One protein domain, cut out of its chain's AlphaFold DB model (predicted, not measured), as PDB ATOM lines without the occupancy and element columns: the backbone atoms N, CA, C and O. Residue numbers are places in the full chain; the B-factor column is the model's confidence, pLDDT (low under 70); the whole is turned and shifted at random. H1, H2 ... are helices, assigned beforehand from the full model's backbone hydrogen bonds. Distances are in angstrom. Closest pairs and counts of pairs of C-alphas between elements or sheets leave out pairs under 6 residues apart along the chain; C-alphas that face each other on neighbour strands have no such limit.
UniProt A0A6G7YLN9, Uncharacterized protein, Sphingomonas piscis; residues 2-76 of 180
ATOM      1  N   PHE A   2      43.193  -8.112 -12.745       90.69
ATOM      2  CA  PHE A   2      42.120  -9.105 -12.525       90.69
ATOM      3  C   PHE A   2      41.674  -9.833 -13.804       90.69
ATOM      4  O   PHE A   2      41.573 -11.043 -13.785       90.69
ATOM      5  N   ASN A   3      41.570  -9.150 -14.953       94.00
ATOM      6  CA  ASN A   3      41.223  -9.819 -16.219       94.00
ATOM      7  C   ASN A   3      42.208 -10.924 -16.666       94.00
ATOM      8  O   ASN A   3      41.825 -11.769 -17.469       94.00
ATOM      9  N   ILE A   4      43.474 -10.883 -16.227       95.50
ATOM     10  CA  ILE A   4      44.453 -11.951 -16.502       95.50
ATOM     11  C   ILE A   4      44.241 -13.110 -15.533       95.50
ATOM     12  O   ILE A   4      44.161 -14.251 -15.976       95.50
ATOM     13  N   ASP A   5      44.071 -12.806 -14.244       96.00
ATOM     14  CA  ASP A   5      43.714 -13.797 -13.221       96.00
ATOM     15  C   ASP A   5      42.415 -14.532 -13.597       96.00
ATOM     16  O   ASP A   5      42.383 -15.755 -13.607       96.00
ATOM     17  N   ASP A   6      41.388 -13.809 -14.055       95.88
ATOM     18  CA  ASP A   6      40.131 -14.375 -14.559       95.88
ATOM     19  C   ASP A   6      40.319 -15.231 -15.818       95.88
ATOM     20  O   ASP A   6      39.629 -16.234 -15.991       95.88
ATOM     21  N   ALA A   7      41.243 -14.862 -16.711       96.19
ATOM     22  CA  ALA A   7      41.516 -15.647 -17.912       96.19
ATOM     23  C   ALA A   7      42.154 -17.000 -17.571       96.19
ATOM     24  O   ALA A   7      41.789 -18.013 -18.167       96.19
ATOM     25  N   MET A   8      43.073 -17.020 -16.603       97.25
ATOM     26  CA  MET A   8      43.661 -18.254 -16.077       97.25
ATOM     27  C   MET A   8      42.633 -19.059 -15.272       97.25
ATOM     28  O   MET A   8      42.533 -20.271 -15.459       97.25
ATOM     29  N   ALA A   9      41.795 -18.395 -14.465       97.31
ATOM     30  CA  ALA A   9      40.683 -19.027 -13.756       97.31
ATOM     31  C   ALA A   9      39.751 -19.767 -14.721       97.31
ATOM     32  O   ALA A   9      39.379 -20.911 -14.481       97.31
ATOM     33  N   ASP A  10      39.405 -19.137 -15.844       96.75
ATOM     34  CA  ASP A  10      38.568 -19.736 -16.878       96.75
ATOM     35  C   ASP A  10      39.204 -20.981 -17.506       96.75
ATOM     36  O   ASP A  10      38.491 -21.938 -17.811       96.75
ATOM     37  N   VAL A  11      40.530 -20.991 -17.688       97.12
ATOM     38  CA  VAL A  11      41.264 -22.172 -18.166       97.12
ATOM     39  C   VAL A  11      41.160 -23.310 -17.157       97.12
ATOM     40  O   VAL A  11      40.837 -24.426 -17.553       97.12
ATOM     41  N   VAL A  12      41.408 -23.034 -15.877       97.38
ATOM     42  CA  VAL A  12      41.444 -24.053 -14.821       97.38
ATOM     43  C   VAL A  12      40.057 -24.582 -14.482       97.38
ATOM     44  O   VAL A  12      39.825 -25.787 -14.510       97.38
ATOM     45  N   LEU A  13      39.113 -23.690 -14.189       96.31
ATOM     46  CA  LEU A  13      37.818 -24.051 -13.613       96.31
ATOM     47  C   LEU A  13      36.846 -24.652 -14.632       96.31
ATOM     48  O   LEU A  13      35.901 -25.335 -14.248       96.31
ATOM     49  N   LYS A  14      37.050 -24.402 -15.932       95.50
ATOM     50  CA  LYS A  14      36.213 -24.964 -17.008       95.50
ATOM     51  C   LYS A  14      36.866 -26.161 -17.705       95.50
ATOM     52  O   LYS A  14      36.261 -26.734 -18.617       95.50
ATOM     53  N   ALA A  15      38.091 -26.533 -17.332       93.75
ATOM     54  CA  ALA A  15      38.783 -27.651 -17.954       93.75
ATOM     55  C   ALA A  15      38.151 -28.993 -17.577       93.75
ATOM     56  O   ALA A  15      37.847 -29.264 -16.421       93.75
ATOM     57  N   ARG A  16      38.002 -29.864 -18.578       93.19
ATOM     58  CA  ARG A  16      37.635 -31.277 -18.382       93.19
ATOM     59  C   ARG A  16      38.851 -32.194 -18.292       93.19
ATOM     60  O   ARG A  16      38.743 -33.295 -17.773       93.19
ATOM     61  N   ASP A  17      39.979 -31.735 -18.825       96.12
ATOM     62  CA  ASP A  17      41.258 -32.434 -18.826       96.12
ATOM     63  C   ASP A  17      42.302 -31.546 -18.121       96.12
ATOM     64  O   ASP A  17      42.673 -30.498 -18.668       96.12
ATOM     65  N   PRO A  18      42.760 -31.933 -16.915       94.44
ATOM     66  CA  PRO A  18      43.777 -31.194 -16.172       94.44
ATOM     67  C   PRO A  18      45.103 -31.035 -16.926       94.44
ATOM     68  O   PRO A  18      45.748 -29.995 -16.798       94.44
ATOM     69  N   ALA A  19      45.504 -32.013 -17.747       96.06
ATOM     70  CA  ALA A  19      46.751 -31.934 -18.506       96.06
ATOM     71  C   ALA A  19      46.662 -30.855 -19.594       96.06
ATOM     72  O   ALA A  19      47.573 -30.040 -19.757       96.06
ATOM     73  N   LEU A  20      45.526 -30.780 -20.291       96.88
ATOM     74  CA  LEU A  20      45.281 -29.720 -21.268       96.88
ATOM     75  C   LEU A  20      45.193 -28.334 -20.609       96.88
ATOM     76  O   LEU A  20      45.620 -27.342 -21.205       96.88
ATOM     77  N   ALA A  21      44.644 -28.248 -19.394       97.69
ATOM     78  CA  ALA A  21      44.614 -27.005 -18.627       97.69
ATOM     79  C   ALA A  21      46.030 -26.513 -18.297       97.69
ATOM     80  O   ALA A  21      46.331 -25.345 -18.541       97.69
ATOM     81  N   ALA A  22      46.909 -27.409 -17.837       97.56
ATOM     82  CA  ALA A  22      48.304 -27.093 -17.545       97.56
ATOM     83  C   ALA A  22      49.064 -26.598 -18.790       97.56
ATOM     84  O   ALA A  22      49.765 -25.595 -18.722       97.56
ATOM     85  N   ILE A  23      48.855 -27.216 -19.960       98.00
ATOM     86  CA  ILE A  23      49.455 -26.746 -21.225       98.00
ATOM     87  C   ILE A  23      48.988 -25.322 -21.568       98.00
ATOM     88  O   ILE A  23      49.785 -24.475 -21.972       98.00
ATOM     89  N   LYS A  24      47.693 -25.028 -21.397       97.75
ATOM     90  CA  LYS A  24      47.147 -23.684 -21.646       97.75
ATOM     91  C   LYS A  24      47.651 -22.647 -20.641       97.75
ATOM     92  O   LYS A  24      47.836 -21.492 -21.018       97.75
ATOM     93  N   LEU A  25      47.853 -23.035 -19.384       98.06
ATOM     94  CA  LEU A  25      48.472 -22.181 -18.372       98.06
ATOM     95  C   LEU A  25      49.932 -21.877 -18.718       98.06
ATOM     96  O   LEU A  25      50.308 -20.705 -18.741       98.06
ATOM     97  N   ALA A  26      50.707 -22.887 -19.116       98.06
ATOM     98  CA  ALA A  26      52.079 -22.700 -19.580       98.06
ATOM     99  C   ALA A  26      52.152 -21.722 -20.765       98.06
ATOM    100  O   ALA A  26      52.989 -20.820 -20.761       98.06
ATOM    101  N   TRP A  27      51.217 -21.819 -21.719       97.00
ATOM    102  CA  TRP A  27      51.103 -20.836 -22.799       97.00
ATOM    103  C   TRP A  27      50.862 -19.414 -22.267       97.00
ATOM    104  O   TRP A  27      51.524 -18.477 -22.706       97.00
ATOM    105  N   TRP A  28      49.963 -19.223 -21.294       97.56
ATOM    106  CA  TRP A  28      49.759 -17.904 -20.677       97.56
ATOM    107  C   TRP A  28      51.028 -17.375 -20.006       97.56
ATOM    108  O   TRP A  28      51.356 -16.202 -20.194       97.56
ATOM    109  N   ARG A  29      51.745 -18.219 -19.255       97.88
ATOM    110  CA  ARG A  29      53.019 -17.862 -18.613       97.88
ATOM    111  C   ARG A  29      54.034 -17.381 -19.648       97.88
ATOM    112  O   ARG A  29      54.579 -16.289 -19.503       97.88
ATOM    113  N   GLU A  30      54.241 -18.155 -20.708       97.88
ATOM    114  CA  GLU A  30      55.186 -17.836 -21.786       97.88
ATOM    115  C   GLU A  30      54.813 -16.546 -22.510       97.88
ATOM    116  O   GLU A  30      55.660 -15.677 -22.716       97.88
ATOM    117  N   GLN A  31      53.533 -16.371 -22.839       97.69
ATOM    118  CA  GLN A  31      53.068 -15.156 -23.493       97.69
ATOM    119  C   GLN A  31      53.212 -13.915 -22.617       97.69
ATOM    120  O   GLN A  31      53.470 -12.844 -23.156       97.69
ATOM    121  N   LEU A  32      53.032 -14.036 -21.299       97.69
ATOM    122  CA  LEU A  32      53.246 -12.937 -20.361       97.69
ATOM    123  C   LEU A  32      54.730 -12.589 -20.254       97.69
ATOM    124  O   LEU A  32      55.066 -11.418 -20.388       97.69
ATOM    125  N   GLN A  33      55.609 -13.581 -20.095       97.94
ATOM    126  CA  GLN A  33      57.064 -13.384 -20.057       97.94
ATOM    127  C   GLN A  33      57.588 -12.746 -21.348       97.94
ATOM    128  O   GLN A  33      58.415 -11.837 -21.312       97.94
ATOM    129  N   ALA A  34      57.057 -13.153 -22.503       97.62
ATOM    130  CA  ALA A  34      57.447 -12.586 -23.788       97.62
ATOM    131  C   ALA A  34      57.169 -11.075 -23.896       97.62
ATOM    132  O   ALA A  34      57.854 -10.398 -24.665       97.62
ATOM    133  N   LEU A  35      56.223 -10.516 -23.127       97.12
ATOM    134  CA  LEU A  35      55.908  -9.078 -23.148       97.12
ATOM    135  C   LEU A  35      57.043  -8.186 -22.635       97.12
ATOM    136  O   LEU A  35      57.021  -6.986 -22.901       97.12
ATOM    137  N   ASP A  36      58.020  -8.749 -21.921       96.62
ATOM    138  CA  ASP A  36      59.183  -7.994 -21.442       96.62
ATOM    139  C   ASP A  36      60.148  -7.623 -22.575       96.62
ATOM    140  O   ASP A  36      60.886  -6.644 -22.470       96.62
ATOM    141  N   VAL A  37      60.136  -8.384 -23.674       96.19
ATOM    142  CA  VAL A  37      61.097  -8.227 -24.780       96.19
ATOM    143  C   VAL A  37      60.446  -8.138 -26.158       96.19
ATOM    144  O   VAL A  37      61.081  -7.677 -27.106       96.19
ATOM    145  N   THR A  38      59.183  -8.547 -26.296       95.06
ATOM    146  CA  THR A  38      58.442  -8.529 -27.563       95.06
ATOM    147  C   THR A  38      57.140  -7.731 -27.460       95.06
ATOM    148  O   THR A  38      56.524  -7.675 -26.393       95.06
ATOM    149  N   PRO A  39      56.678  -7.112 -28.565       91.62
ATOM    150  CA  PRO A  39      55.374  -6.460 -28.601       91.62
ATOM    151  C   PRO A  39      54.222  -7.437 -28.309       91.62
ATOM    152  O   PRO A  39      54.294  -8.606 -28.700       91.62
ATOM    153  N   PRO A  40      53.120  -6.969 -27.690       93.44
ATOM    154  CA  PRO A  40      51.989  -7.831 -27.386       93.44
ATOM    155  C   PRO A  40      51.322  -8.369 -28.663       93.44
ATOM    156  O   PRO A  40      51.137  -7.619 -29.627       93.44
ATOM    157  N   PRO A  41      50.882  -9.642 -28.670       92.50
ATOM    158  CA  PRO A  41      50.101 -10.202 -29.770       92.50
ATOM    159  C   PRO A  41      48.688  -9.592 -29.826       92.50
ATOM    160  O   PRO A  41      48.296  -8.764 -29.001       92.50
ATOM    161  N   ALA A  42      47.870 -10.035 -30.785       92.12
ATOM    162  CA  ALA A  42      46.517  -9.508 -30.993       92.12
ATOM    163  C   ALA A  42      45.518  -9.785 -29.843       92.12
ATOM    164  O   ALA A  42      44.413  -9.236 -29.854       92.12
ATOM    165  N   GLU A  43      45.891 -10.602 -28.857       94.69
ATOM    166  CA  GLU A  43      45.073 -10.908 -27.682       94.69
ATOM    167  C   GLU A  43      44.831  -9.638 -26.836       94.69
ATOM    168  O   GLU A  43      45.783  -9.064 -26.292       94.69
ATOM    169  N   PRO A  44      43.569  -9.187 -26.659       95.38
ATOM    170  CA  PRO A  44      43.262  -7.928 -25.978       95.38
ATOM    171  C   PRO A  44      43.795  -7.845 -24.546       95.38
ATOM    172  O   PRO A  44      44.219  -6.777 -24.106       95.38
ATOM    173  N   ARG A  45      43.793  -8.968 -23.820       95.81
ATOM    174  CA  ARG A  45      44.284  -9.026 -22.439       95.81
ATOM    175  C   ARG A  45      45.797  -8.819 -22.358       95.81
ATOM    176  O   ARG A  45      46.244  -8.076 -21.491       95.81
ATOM    177  N   LEU A  46      46.566  -9.398 -23.282       96.44
ATOM    178  CA  LEU A  46      48.022  -9.215 -23.343       96.44
ATOM    179  C   LEU A  46      48.396  -7.786 -23.762       96.44
ATOM    180  O   LEU A  46      49.313  -7.205 -23.184       96.44
ATOM    181  N   ARG A  47      47.632  -7.165 -24.675       96.19
ATOM    182  CA  ARG A  47      47.784  -5.726 -24.970       96.19
ATOM    183  C   ARG A  47      47.566  -4.861 -23.732       96.19
ATOM    184  O   ARG A  47      48.408  -4.030 -23.416       96.19
ATOM    185  N   ALA A  48      46.495  -5.116 -22.979       95.69
ATOM    186  CA  ALA A  48      46.221  -4.384 -21.743       95.69
ATOM    187  C   ALA A  48      47.323  -4.568 -20.681       95.69
ATOM    188  O   ALA A  48      47.602  -3.637 -19.928       95.69
ATOM    189  N   VAL A  49      47.964  -5.743 -20.613       96.25
ATOM    190  CA  VAL A  49      49.144  -5.959 -19.756       96.25
ATOM    191  C   VAL A  49      50.304  -5.080 -20.208       96.25
ATOM    192  O   VAL A  49      50.864  -4.363 -19.381       96.25
ATOM    193  N   SER A  50      50.629  -5.075 -21.501       95.94
ATOM    194  CA  SER A  50      51.688  -4.218 -22.042       95.94
ATOM    195  C   SER A  50      51.426  -2.735 -21.742       95.94
ATOM    196  O   SER A  50      52.280  -2.049 -21.179       95.94
ATOM    197  N   ASP A  51      50.212  -2.256 -22.018       94.88
ATOM    198  CA  ASP A  51      49.870  -0.836 -21.909       94.88
ATOM    199  C   ASP A  51      49.724  -0.333 -20.469       94.88
ATOM    200  O   ASP A  51      50.044   0.823 -20.190       94.88
ATOM    201  N   HIS A  52      49.256  -1.176 -19.545       94.75
ATOM    202  CA  HIS A  52      48.957  -0.746 -18.176       94.75
ATOM    203  C   HIS A  52      49.897  -1.303 -17.109       94.75
ATOM    204  O   HIS A  52      50.001  -0.687 -16.052       94.75
ATOM    205  N   LEU A  53      50.567  -2.433 -17.341       95.50
ATOM    206  CA  LEU A  53      51.450  -3.061 -16.351       95.50
ATOM    207  C   LEU A  53      52.921  -2.855 -16.723       95.50
ATOM    208  O   LEU A  53      53.630  -2.188 -15.971       95.50
ATOM    209  N   ILE A  54      53.337  -3.311 -17.911       95.38
ATOM    210  CA  ILE A  54      54.741  -3.238 -18.360       95.38
ATOM    211  C   ILE A  54      55.233  -1.790 -18.393       95.38
ATOM    212  O   ILE A  54      56.237  -1.448 -17.769       95.38
ATOM    213  N   ARG A  55      54.466  -0.891 -19.023       93.44
ATOM    214  CA  ARG A  55      54.785   0.549 -19.059       93.44
ATOM    215  C   ARG A  55      54.848   1.216 -17.680       93.44
ATOM    216  O   ARG A  55      55.456   2.273 -17.559       93.44
ATOM    217  N   ASN A  56      54.229   0.622 -16.659       94.25
ATOM    218  CA  ASN A  56      54.226   1.124 -15.281       94.25
ATOM    219  C   ASN A  56      55.183   0.338 -14.364       94.25
ATOM    220  O   ASN A  56      55.061   0.401 -13.140       94.25
ATOM    221  N   GLY A  57      56.146  -0.386 -14.945       93.19
ATOM    222  CA  GLY A  57      57.256  -1.010 -14.227       93.19
ATOM    223  C   GLY A  57      56.954  -2.372 -13.604       93.19
ATOM    224  O   GLY A  57      57.776  -2.855 -12.833       93.19
ATOM    225  N   VAL A  58      55.805  -2.985 -13.900       95.62
ATOM    226  CA  VAL A  58      55.526  -4.389 -13.550       95.62
ATOM    227  C   VAL A  58      55.928  -5.264 -14.731       95.62
ATOM    228  O   VAL A  58      55.365  -5.076 -15.803       95.62
ATOM    229  N   SER A  59      56.854  -6.207 -14.560       96.69
ATOM    230  CA  SER A  59      57.304  -7.072 -15.660       96.69
ATOM    231  C   SER A  59      56.297  -8.174 -16.005       96.69
ATOM    232  O   SER A  59      55.451  -8.575 -15.199       96.69
ATOM    233  N   GLY A  60      56.398  -8.684 -17.225       97.00
ATOM    234  CA  GLY A  60      55.691  -9.853 -17.716       97.00
ATOM    235  C   GLY A  60      56.019 -11.088 -16.889       97.00
ATOM    236  O   GLY A  60      55.104 -11.812 -16.499       97.00
ATOM    237  N   GLU A  61      57.289 -11.265 -16.517       97.69
ATOM    238  CA  GLU A  61      57.740 -12.284 -15.564       97.69
ATOM    239  C   GLU A  61      56.969 -12.219 -14.236       97.69
ATOM    240  O   GLU A  61      56.404 -13.226 -13.802       97.69
ATOM    241  N   GLN A  62      56.850 -11.032 -13.633       96.56
ATOM    242  CA  GLN A  62      56.112 -10.845 -12.384       96.56
ATOM    243  C   GLN A  62      54.631 -11.227 -12.511       96.56
ATOM    244  O   GLN A  62      54.071 -11.846 -11.607       96.56
ATOM    245  N   VAL A  63      53.977 -10.869 -13.623       96.88
ATOM    246  CA  VAL A  63      52.569 -11.238 -13.866       96.88
ATOM    247  C   VAL A  63      52.437 -12.737 -14.138       96.88
ATOM    248  O   VAL A  63      51.460 -13.352 -13.712       96.88
ATOM    249  N   SER A  64      53.418 -13.332 -14.821       97.31
ATOM    250  CA  SER A  64      53.420 -14.753 -15.171       97.31
ATOM    251  C   SER A  64      53.434 -15.670 -13.947       97.31
ATOM    252  O   SER A  64      52.852 -16.745 -14.008       97.31
ATOM    253  N   ALA A  65      53.970 -15.210 -12.810       96.56
ATOM    254  CA  ALA A  65      53.986 -15.949 -11.545       96.56
ATOM    255  C   ALA A  65      52.585 -16.249 -10.968       96.56
ATOM    256  O   ALA A  65      52.440 -17.084 -10.078       96.56
ATOM    257  N   LEU A  66      51.522 -15.597 -11.463       96.62
ATOM    258  CA  LEU A  66      50.144 -15.981 -11.126       96.62
ATOM    259  C   LEU A  66      49.806 -17.404 -11.601       96.62
ATOM    260  O   LEU A  66      48.910 -18.034 -11.038       96.62
ATOM    261  N   GLU A  67      50.513 -17.899 -12.617       97.62
ATOM    262  CA  GLU A  67      50.312 -19.227 -13.186       97.62
ATOM    263  C   GLU A  67      50.562 -20.346 -12.171       97.62
ATOM    264  O   GLU A  67      49.705 -21.219 -12.040       97.62
ATOM    265  N   ASP A  68      51.627 -20.255 -11.369       96.50
ATOM    266  CA  ASP A  68      51.933 -21.219 -10.300       96.50
ATOM    267  C   ASP A  68      50.760 -21.379  -9.323       96.50
ATOM    268  O   ASP A  68      50.424 -22.476  -8.869       96.50
ATOM    269  N   GLY A  69      50.073 -20.277  -9.024       96.50
ATOM    270  CA  GLY A  69      48.896 -20.308  -8.170       96.50
ATOM    271  C   GLY A  69      47.715 -21.043  -8.803       96.50
ATOM    272  O   GLY A  69      47.021 -21.806  -8.132       96.50
ATOM    273  N   TRP A  70      47.495 -20.866 -10.104       97.94
ATOM    274  CA  TRP A  70      46.445 -21.578 -10.833       97.94
ATOM    275  C   TRP A  70      46.789 -23.056 -11.076       97.94
ATOM    276  O   TRP A  70      45.889 -23.897 -11.003       97.94
ATOM    277  N   LEU A  71      48.068 -23.403 -11.250       97.56
ATOM    278  CA  LEU A  71      48.537 -24.793 -11.178       97.56
ATOM    279  C   LEU A  71      48.238 -25.405  -9.806       97.56
ATOM    280  O   LEU A  71      47.739 -26.528  -9.729       97.56
ATOM    281  N   GLY A  72      48.446 -24.650  -8.723       96.50
ATOM    282  CA  GLY A  72      48.070 -25.073  -7.375       96.50
ATOM    283  C   GLY A  72      46.592 -25.461  -7.266       96.50
ATOM    284  O   GLY A  72      46.259 -26.474  -6.654       96.50
ATOM    285  N   VAL A  73      45.696 -24.735  -7.941       96.81
ATOM    286  CA  VAL A  73      44.266 -25.085  -7.990       96.81
ATOM    287  C   VAL A  73      44.036 -26.425  -8.698       96.81
ATOM    288  O   VAL A  73      43.317 -27.269  -8.162       96.81
ATOM    289  N   LEU A  74      44.673 -26.657  -9.855       95.81
ATOM    290  CA  LEU A  74      44.579 -27.929 -10.591       95.81
ATOM    291  C   LEU A  74      45.073 -29.123  -9.763       95.81
ATOM    292  O   LEU A  74      44.494 -30.207  -9.832       95.81
ATOM    293  N   HIS A  75      46.122 -28.924  -8.965       95.19
ATOM    294  CA  HIS A  75      46.732 -29.964  -8.135       95.19
ATOM    295  C   HIS A  75      46.138 -30.067  -6.723       95.19
ATOM    296  O   HIS A  75      46.567 -30.915  -5.941       95.19
ATOM    297  N   ARG A  76      45.145 -29.233  -6.389       94.06
ATOM    298  CA  ARG A  76      44.604 -29.062  -5.026       94.06
ATOM    299  C   ARG A  76      45.686 -28.760  -3.978       94.06
ATOM    300  O   ARG A  76      45.573 -29.153  -2.817       94.06
TER     301      ARG A  76
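Overview. This is residues 2 to 76 of the 180 residues of an uncharacterized protein of Sphingomonas piscis (UniProt A0A6G7YLN9). What shape do these coordinates make? Three helices, H1, H2 and H5, lie side by side as a small three-cornered bundle, with H2 the longest and running opposite ways to the other two. Short H4 packs on the last part of H2, and H3 sits at the end of the bundle where H1 begins and H2 ends, loosely attached to both. What is it made of, and how large is it? The printed part has 75 residues, with five named helices in the order H1, H2, H3, H4, H5 and no named strand; the class is all helix, with 52 residues in the helices. It is compact, with a radius of gyration of the C-alphas of 12.1 A, and elongated, spanning 35 by 21 by 19 A.

Arrangement. What touches the longest helix? H2, residues 18 to 34, is the hub, touching H1, residues 2 to 13, H4, residues 60 to 64, and H5, residues 66 to 74. With H1, which touches it with residues 8 to 12 alone, H2 forms a helical hairpin at a shallow tilt of 24 degrees, opposite ways; the closest C-alphas, of Val 12 and Ala 21, are 5.8 A apart. H2 and H5 run opposite ways at a shallow tilt of 2 degrees, their closest C-alphas, of Arg 29 and Glu 67, 6.2 A apart. How do the others stand? H1 and H5 touch at a shallow tilt of 25 degrees, the same way, with the closest C-alphas, of Val 12 and Leu 74, 6.5 A apart. H2 touches H4 with residues 28 to 34 alone, the closest C-alphas, of Gln 33 and Gly 60, being 4.5 A apart. H3, residues 44 to 52, is close to H2 but not clearly touching, with the C-alphas of Leu 32 and Leu 46 the closest at 7.1 A, and is apart from H5. What of the backbone? Every O i to N i+4 pair is within hydrogen-bond range in H1, H2, H3, H4 and H5.

Along the chain. Where are the longer helices? H2 measures 24.3 A from first to last C-alpha, beginning at C-alpha 18 (43.777, -31.194, -16.172). H1 measures 15.6 A from C-alpha 2 (42.120, -9.105, -12.525). And the others? H5 measures 13.2 A and ends at C-alpha 74 (44.579, -27.929, -10.591). H3 measures 12.0 A and H4 6.0 A.

Size, cuts and confidence. How far does it reach? The two C-alphas farthest apart, of Arg 16 and Asn 56, are 36.5 A apart. Are there cuts, long links or weak places? The printed part has no cut and no long link. The mean pLDDT of the printed part is 96.0, and no printed residue is under 70.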